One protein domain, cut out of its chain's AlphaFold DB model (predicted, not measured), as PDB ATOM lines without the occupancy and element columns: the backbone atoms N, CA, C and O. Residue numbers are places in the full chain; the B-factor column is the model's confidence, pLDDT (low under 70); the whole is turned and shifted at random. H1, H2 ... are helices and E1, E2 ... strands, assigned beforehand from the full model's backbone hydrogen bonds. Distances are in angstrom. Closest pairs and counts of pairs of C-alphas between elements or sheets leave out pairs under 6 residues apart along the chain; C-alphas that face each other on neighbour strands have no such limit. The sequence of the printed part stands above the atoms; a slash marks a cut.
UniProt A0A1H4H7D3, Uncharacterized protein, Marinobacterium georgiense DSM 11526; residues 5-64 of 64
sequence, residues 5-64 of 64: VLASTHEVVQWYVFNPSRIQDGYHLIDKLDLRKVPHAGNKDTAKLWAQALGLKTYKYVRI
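Overview. This is residues 5 to 64 of the 64 residues of an uncharacterized protein of Marinobacterium georgiense DSM 11526 (UniProt A0A1H4H7D3). Little regular structure is present: two small strand pairs, the hairpin E2 and E3 and the antiparallel pair E1 and E4, with helix H1 near the latter, stand among loops. The 60 printed residues run E1, E2, E3, H1, E4, of mixed class, with 23 in named elements. The whole is compact, with a radius of gyration of the C-alphas of 10.4 A and spans of 26 by 21 by 20 A.

Along the chain. E1, residues 5 to 7, begins at C-alpha 5 (11.127, -43.832, 23.294). E2 is residues 15 to 17 and E3 28 to 30. H1, residues 44 to 53, measures 14.3 A; E4, residues 60 to 63, measures 9.8 A and ends at C-alpha 63 (5.262, -46.836, 22.163).

Arrangement. E1 and E4 have N 5 and O 62 within hydrogen-bond range at 2.9 A. E2 and E3, antiparallel at 137 degrees, have N 15 and O 30 at 2.9 A. The closest C-alphas of E1 and E2, Ala 7 and Trp 15, are 4.7 A apart; those of E1 and H1, Leu 6 and Ala 47, 6.8 A. E2 and H1 are apart. In H1 every O i to N i+4 pair is within range.

Size, cuts and confidence. The printed part has no cut. The link from E3 to H1 is long. No printed residue is under pLDDT 70.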
ATOM      1  N   VAL A   5       9.660 -43.825  23.248       88.06
ATOM      2  CA  VAL A   5      11.127 -43.832  23.294       88.06
ATOM      3  C   VAL A   5      11.714 -43.857  21.886       88.06
ATOM      4  O   VAL A   5      11.048 -44.278  20.932       88.06
ATOM      5  N   LEU A   6      12.959 -43.393  21.764       89.12
ATOM      6  CA  LEU A   6      13.730 -43.411  20.522       89.12
ATOM      7  C   LEU A   6      14.600 -44.667  20.449       89.12
ATOM      8  O   LEU A   6      15.282 -45.013  21.415       89.12
ATOM      9  N   ALA A   7      14.622 -45.307  19.283       90.44
ATOM     10  CA  ALA A   7      15.433 -46.496  19.038       90.44
ATOM     11  C   ALA A   7      16.138 -46.452  17.673       90.44
ATOM     12  O   ALA A   7      15.697 -45.739  16.763       90.44
ATOM     13  N   SER A   8      17.233 -47.202  17.526       89.50
ATOM     14  CA  SER A   8      17.977 -47.311  16.264       89.50
ATOM     15  C   SER A   8      17.166 -48.029  15.170       89.50
ATOM     16  O   SER A   8      16.136 -48.661  15.426       89.50
ATOM     17  N   THR A   9      17.597 -47.901  13.910       89.69
ATOM     18  CA  THR A   9      16.862 -48.444  12.753       89.69
ATOM     19  C   THR A   9      17.281 -49.850  12.317       89.69
ATOM     20  O   THR A   9      16.623 -50.393  11.431       89.69
ATOM     21  N   HIS A  10      18.308 -50.449  12.929       82.25
ATOM     22  CA  HIS A  10      18.822 -51.787  12.592       82.25
ATOM     23  C   HIS A  10      17.806 -52.922  12.866       82.25
ATOM     24  O   HIS A  10      16.742 -52.685  13.452       82.25
ATOM     25  N   GLU A  11      18.119 -54.146  12.413       78.81
ATOM     26  CA  GLU A  11      17.308 -55.356  12.660       78.81
ATOM     27  C   GLU A  11      17.270 -55.717  14.149       78.81
ATOM     28  O   GLU A  11      16.200 -55.954  14.710       78.81
ATOM     29  N   VAL A  12      18.433 -55.669  14.803       83.06
ATOM     30  CA  VAL A  12      18.550 -55.703  16.262       83.06
ATOM     31  C   VAL A  12      18.543 -54.264  16.768       83.06
ATOM     32  O   VAL A  12      19.436 -53.474  16.465       83.06
ATOM     33  N   VAL A  13      17.490 -53.905  17.497       85.06
ATOM     34  CA  VAL A  13      17.232 -52.526  17.922       85.06
ATOM     35  C   VAL A  13      18.024 -52.185  19.184       85.06
ATOM     36  O   VAL A  13      17.975 -52.914  20.170       85.06
ATOM     37  N   GLN A  14      18.688 -51.030  19.167       88.44
ATOM     38  CA  GLN A  14      19.372 -50.444  20.321       88.44
ATOM     39  C   GLN A  14      18.651 -49.179  20.784       88.44
ATOM     40  O   GLN A  14      17.986 -48.500  19.993       88.44
ATOM     41  N   TRP A  15      18.804 -48.846  22.061       91.12
ATOM     42  CA  TRP A  15      18.103 -47.728  22.686       91.12
ATOM     43  C   TRP A  15      19.037 -46.559  22.949       91.12
ATOM     44  O   TRP A  15      20.132 -46.746  23.478       91.12
ATOM     45  N   TYR A  16      18.570 -45.358  22.613       88.12
ATOM     46  CA  TYR A  16      19.289 -44.124  22.905       88.12
ATOM     47  C   TYR A  16      19.110 -43.753  24.377       88.12
ATOM     48  O   TYR A  16      17.993 -43.504  24.834       88.12
ATOM     49  N   VAL A  17      20.218 -43.681  25.108       91.69
ATOM     50  CA  VAL A  17      20.262 -43.253  26.507       91.69
ATOM     51  C   VAL A  17      20.979 -41.915  26.590       91.69
ATOM     52  O   VAL A  17      22.122 -41.784  26.153       91.69
ATOM     53  N   PHE A  18      20.303 -40.919  27.152       91.44
ATOM     54  CA  PHE A  18      20.813 -39.556  27.276       91.44
ATOM     55  C   PHE A  18      20.118 -38.827  28.427       91.44
ATOM     56  O   PHE A  18      19.116 -39.301  28.961       91.44
ATOM     57  N   ASN A  19      20.640 -37.663  28.809       89.00
ATOM     58  CA  ASN A  19      19.989 -36.791  29.778       89.00
ATOM     59  C   ASN A  19      19.142 -35.736  29.039       89.00
ATOM     60  O   ASN A  19      19.717 -34.882  28.362       89.00
ATOM     61  N   PRO A  20      17.802 -35.725  29.183       85.75
ATOM     62  CA  PRO A  20      16.949 -34.730  28.528       85.75
ATOM     63  C   PRO A  20      17.269 -33.283  28.916       85.75
ATOM     64  O   PRO A  20      16.991 -32.370  28.147       85.75
ATOM     65  N   SER A  21      17.856 -33.066  30.096       86.75
ATOM     66  CA  SER A  21      18.268 -31.745  30.580       86.75
ATOM     67  C   SER A  21      19.680 -31.346  30.139       86.75
ATOM     68  O   SER A  21      20.073 -30.205  30.366       86.75
ATOM     69  N   ARG A  22      20.461 -32.263  29.550       86.81
ATOM     70  CA  ARG A  22      21.845 -32.031  29.097       86.81
ATOM     71  C   ARG A  22      22.128 -32.747  27.776       86.81
ATOM     72  O   ARG A  22      23.020 -33.581  27.678       86.81
ATOM     73  N   ILE A  23      21.334 -32.446  26.755       86.19
ATOM     74  CA  ILE A  23      21.412 -33.123  25.449       86.19
ATOM     75  C   ILE A  23      22.788 -32.939  24.781       86.19
ATOM     76  O   ILE A  23      23.247 -33.821  24.058       86.19
ATOM     77  N   GLN A  24      23.478 -31.835  25.070       87.31
ATOM     78  CA  GLN A  24      24.838 -31.558  24.601       87.31
ATOM     79  C   GLN A  24      25.885 -32.583  25.066       87.31
ATOM     80  O   GLN A  24      26.929 -32.697  24.433       87.31
ATOM     81  N   ASP A  25      25.603 -33.344  26.131       89.69
ATOM     82  CA  ASP A  25      26.495 -34.394  26.641       89.69
ATOM     83  C   ASP A  25      26.504 -35.635  25.719       89.69
ATOM     84  O   ASP A  25      27.309 -36.549  25.898       89.69
ATOM     85  N   GLY A  26      25.620 -35.676  24.714       89.75
ATOM     86  CA  GLY A  26      25.512 -36.760  23.743       89.75
ATOM     87  C   GLY A  26      24.648 -37.927  24.225       89.75
ATOM     88  O   GLY A  26      23.816 -37.799  25.126       89.75
ATOM     89  N   TYR A  27      24.814 -39.081  23.577       91.06
ATOM     90  CA  TYR A  27      24.066 -40.302  23.875       91.06
ATOM     91  C   TYR A  27      24.978 -41.528  23.913       91.06
ATOM     92  O   TYR A  27      26.070 -41.533  23.349       91.06
ATOM     93  N   HIS A  28      24.486 -42.602  24.527       89.62
ATOM     94  CA  HIS A  28      25.054 -43.943  24.395       89.62
ATOM     95  C   HIS A  28      23.970 -44.964  24.042       89.62
ATOM     96  O   HIS A  28      22.774 -44.690  24.172       89.62
ATOM     97  N   LEU A  29      24.398 -46.132  23.563       88.38
ATOM     98  CA  LEU A  29      23.520 -47.206  23.107       88.38
ATOM     99  C   LEU A  29      23.500 -48.360  24.110       88.38
ATOM    100  O   LEU A  29      24.526 -48.697  24.698       88.38
ATOM    101  N   ILE A  30      22.326 -48.969  24.283       84.06
ATOM    102  CA  ILE A  30      22.145 -50.209  25.050       84.06
ATOM    103  C   ILE A  30      21.306 -51.218  24.259       84.06
ATOM    104  O   ILE A  30      20.386 -50.835  23.536       84.06
ATOM    105  N   ASP A  31      21.584 -52.511  24.445       77.06
ATOM    106  CA  ASP A  31      20.943 -53.592  23.675       77.06
ATOM    107  C   ASP A  31      19.622 -54.092  24.290       77.06
ATOM    108  O   ASP A  31      18.809 -54.728  23.623       77.06
ATOM    109  N   LYS A  32      19.375 -53.806  25.575       82.69
ATOM    110  CA  LYS A  32      18.132 -54.160  26.283       82.69
ATOM    111  C   LYS A  32      17.371 -52.900  26.665       82.69
ATOM    112  O   LYS A  32      17.980 -51.927  27.103       82.69
ATOM    113  N   LEU A  33      16.043 -52.938  26.555       80.50
ATOM    114  CA  LEU A  33      15.189 -51.831  26.980       80.50
ATOM    115  C   LEU A  33      15.138 -51.769  28.514       80.50
ATOM    116  O   LEU A  33      14.316 -52.433  29.142       80.50
ATOM    117  N   ASP A  34      16.028 -50.981  29.119       79.94
ATOM    118  CA  ASP A  34      15.957 -50.619  30.538       79.94
ATOM    119  C   ASP A  34      15.270 -49.254  30.679       79.94
ATOM    120  O   ASP A  34      15.874 -48.204  30.446       79.94
ATOM    121  N   LEU A  35      13.995 -49.274  31.080       79.12
ATOM    122  CA  LEU A  35      13.155 -48.081  31.254       79.12
ATOM    123  C   LEU A  35      13.666 -47.110  32.329       79.12
ATOM    124  O   LEU A  35      13.203 -45.980  32.412       79.12
ATOM    125  N   ARG A  36      14.615 -47.534  33.173       81.94
ATOM    126  CA  ARG A  36      15.266 -46.654  34.158       81.94
ATOM    127  C   ARG A  36      16.385 -45.823  33.538       81.94
ATOM    128  O   ARG A  36      16.853 -44.877  34.159       81.94
ATOM    129  N   LYS A  37      16.851 -46.217  32.351       80.25
ATOM    130  CA  LYS A  37      17.958 -45.577  31.637       80.25
ATOM    131  C   LYS A  37      17.451 -44.776  30.445       80.25
ATOM    132  O   LYS A  37      17.916 -43.669  30.225       80.25
ATOM    133  N   VAL A  38      16.488 -45.305  29.695       87.44
ATOM    134  CA  VAL A  38      15.976 -44.656  28.482       87.44
ATOM    135  C   VAL A  38      14.986 -43.541  28.842       87.44
ATOM    136  O   VAL A  38      13.990 -43.817  29.507       87.44
ATOM    137  N   PRO A  39      15.190 -42.290  28.394       86.44
ATOM    138  CA  PRO A  39      14.211 -41.227  28.608       86.44
ATOM    139  C   PRO A  39      12.892 -41.468  27.867       86.44
ATOM    140  O   PRO A  39      12.883 -41.906  26.716       86.44
ATOM    141  N   HIS A  40      11.771 -41.119  28.502       90.31
ATOM    142  CA  HIS A  40      10.424 -41.306  27.955       90.31
ATOM    143  C   HIS A  40       9.777 -39.974  27.574       90.31
ATOM    144  O   HIS A  40       9.587 -39.097  28.416       90.31
ATOM    145  N   ALA A  41       9.380 -39.836  26.315       89.44
ATOM    146  CA  ALA A  41       8.623 -38.690  25.837       89.44
ATOM    147  C   ALA A  41       7.119 -38.915  26.048       89.44
ATOM    148  O   ALA A  41       6.583 -39.956  25.667       89.44
ATOM    149  N   GLY A  42       6.408 -37.915  26.573       88.38
ATOM    150  CA  GLY A  42       4.948 -37.988  26.744       88.38
ATOM    151  C   GLY A  42       4.155 -37.965  25.427       88.38
ATOM    152  O   GLY A  42       2.973 -38.298  25.401       88.38
ATOM    153  N   ASN A  43       4.785 -37.570  24.317       90.69
ATOM    154  CA  ASN A  43       4.200 -37.575  22.976       90.69
ATOM    155  C   ASN A  43       5.294 -37.688  21.894       90.69
ATOM    156  O   ASN A  43       6.488 -37.567  22.176       90.69
ATOM    157  N   LYS A  44       4.883 -37.931  20.643       90.06
ATOM    158  CA  LYS A  44       5.810 -38.078  19.509       90.06
ATOM    159  C   LYS A  44       6.551 -36.784  19.171       90.06
ATOM    160  O   LYS A  44       7.710 -36.859  18.777       90.06
ATOM    161  N   ASP A  45       5.919 -35.625  19.345       93.00
ATOM    162  CA  ASP A  45       6.534 -34.329  19.034       93.00
ATOM    163  C   ASP A  45       7.733 -34.050  19.945       93.00
ATOM    164  O   ASP A  45       8.800 -33.667  19.475       93.00
ATOM    165  N   THR A  46       7.605 -34.368  21.233       92.62
ATOM    166  CA  THR A  46       8.699 -34.278  22.211       92.62
ATOM    167  C   THR A  46       9.849 -35.214  21.834       92.62
ATOM    168  O   THR A  46      11.003 -34.798  21.812       92.62
ATOM    169  N   ALA A  47       9.548 -36.462  21.457       91.19
ATOM    170  CA  ALA A  47      10.568 -37.403  20.993       91.19
ATOM    171  C   ALA A  47      11.262 -36.929  19.698       91.19
ATOM    172  O   ALA A  47      12.464 -37.127  19.535       91.19
ATOM    173  N   LYS A  48      10.536 -36.267  18.787       93.44
ATOM    174  CA  LYS A  48      11.108 -35.675  17.569       93.44
ATOM    175  C   LYS A  48      12.108 -34.564  17.895       93.44
ATOM    176  O   LYS A  48      13.184 -34.541  17.304       93.44
ATOM    177  N   LEU A  49      11.770 -33.681  18.838       93.75
ATOM    178  CA  LEU A  49      12.664 -32.606  19.280       93.75
ATOM    179  C   LEU A  49      13.970 -33.166  19.851       93.75
ATOM    180  O   LEU A  49      15.045 -32.668  19.527       93.75
ATOM    181  N   TRP A  50      13.893 -34.241  20.640       93.06
ATOM    182  CA  TRP A  50      15.084 -34.920  21.156       93.06
ATOM    183  C   TRP A  50      15.963 -35.472  20.039       93.06
ATOM    184  O   TRP A  50      17.170 -35.255  20.052       93.06
ATOM    185  N   ALA A  51      15.371 -36.134  19.042       91.75
ATOM    186  CA  ALA A  51      16.127 -36.669  17.915       91.75
ATOM    187  C   ALA A  51      16.847 -35.571  17.118       91.75
ATOM    188  O   ALA A  51      18.012 -35.734  16.760       91.75
ATOM    189  N   GLN A  52      16.184 -34.435  16.892       93.25
ATOM    190  CA  GLN A  52      16.788 -33.278  16.228       93.25
ATOM    191  C   GLN A  52      17.947 -32.694  17.040       93.25
ATOM    192  O   GLN A  52      19.014 -32.446  16.483       93.25
ATOM    193  N   ALA A  53      17.759 -32.521  18.350       92.31
ATOM    194  CA  ALA A  53      18.781 -31.978  19.241       92.31
ATOM    195  C   ALA A  53      20.000 -32.910  19.383       92.31
ATOM    196  O   ALA A  53      21.121 -32.436  19.529       92.31
ATOM    197  N   LEU A  54      19.792 -34.226  19.272       91.06
ATOM    198  CA  LEU A  54      20.850 -35.243  19.250       91.06
ATOM    199  C   LEU A  54      21.518 -35.410  17.869       91.06
ATOM    200  O   LEU A  54      22.416 -36.236  17.721       91.06
ATOM    201  N   GLY A  55      21.072 -34.683  16.839       92.75
ATOM    202  CA  GLY A  55      21.596 -34.810  15.476       92.75
ATOM    203  C   GLY A  55      21.244 -36.133  14.780       92.75
ATOM    204  O   GLY A  55      21.900 -36.514  13.807       92.75
ATOM    205  N   LEU A  56      20.217 -36.849  15.252       91.81
ATOM    206  CA  LEU A  56      19.806 -38.138  14.699       91.81
ATOM    207  C   LEU A  56      19.029 -37.947  13.394       91.81
ATOM    208  O   LEU A  56      17.943 -37.370  13.367       91.81
ATOM    209  N   LYS A  57      19.569 -38.493  12.301       89.81
ATOM    210  CA  LYS A  57      18.922 -38.463  10.979       89.81
ATOM    211  C   LYS A  57      17.912 -39.595  10.783       89.81
ATOM    212  O   LYS A  57      16.976 -39.448  10.004       89.81
ATOM    213  N   THR A  58      18.094 -40.717  11.479       88.88
ATOM    214  CA  THR A  58      17.261 -41.919  11.360       88.88
ATOM    215  C   THR A  58      16.991 -42.526  12.738       88.88
ATOM    216  O   THR A  58      17.898 -42.695  13.550       88.88
ATOM    217  N   TYR A  59      15.723 -42.825  13.029       92.25
ATOM    218  CA  TYR A  59      15.287 -43.383  14.312       92.25
ATOM    219  C   TYR A  59      13.863 -43.951  14.214       92.25
ATOM    220  O   TYR A  59      13.088 -43.583  13.327       92.25
ATOM    221  N   LYS A  60      13.509 -44.849  15.138       89.56
ATOM    222  CA  LYS A  60      12.158 -45.406  15.307       89.56
ATOM    223  C   LYS A  60      11.519 -44.862  16.586       89.56
ATOM    224  O   LYS A  60      12.200 -44.682  17.592       89.56
ATOM    225  N   TYR A  61      10.202 -44.654  16.550       89.19
ATOM    226  CA  TYR A  61       9.402 -44.430  17.756       89.19
ATOM    227  C   TYR A  61       8.873 -45.762  18.265       89.19
ATOM    228  O   TYR A  61       8.172 -46.463  17.532       89.19
ATOM    229  N   VAL A  62       9.125 -46.067  19.533       87.69
ATOM    230  CA  VAL A  62       8.519 -47.220  20.201       87.69
ATOM    231  C   VAL A  62       7.554 -46.710  21.257       87.69
ATOM    232  O   VAL A  62       7.926 -45.898  22.101       87.69
ATOM    233  N   ARG A  63       6.292 -47.141  21.166       86.62
ATOM    234  CA  ARG A  63       5.262 -46.836  22.163       86.62
ATOM    235  C   ARG A  63       5.346 -47.866  23.283       86.62
ATOM    236  O   ARG A  63       5.360 -49.058  22.986       86.62
ATOM    237  N   ILE A  64       5.350 -47.387  24.521       82.19
ATOM    238  CA  ILE A  64       5.350 -48.191  25.749       82.19
ATOM    239  C   ILE A  64       4.023 -47.985  26.479       82.19
ATOM    240  O   ILE A  64       3.477 -46.853  26.402       82.19
TER     241      ILE A  64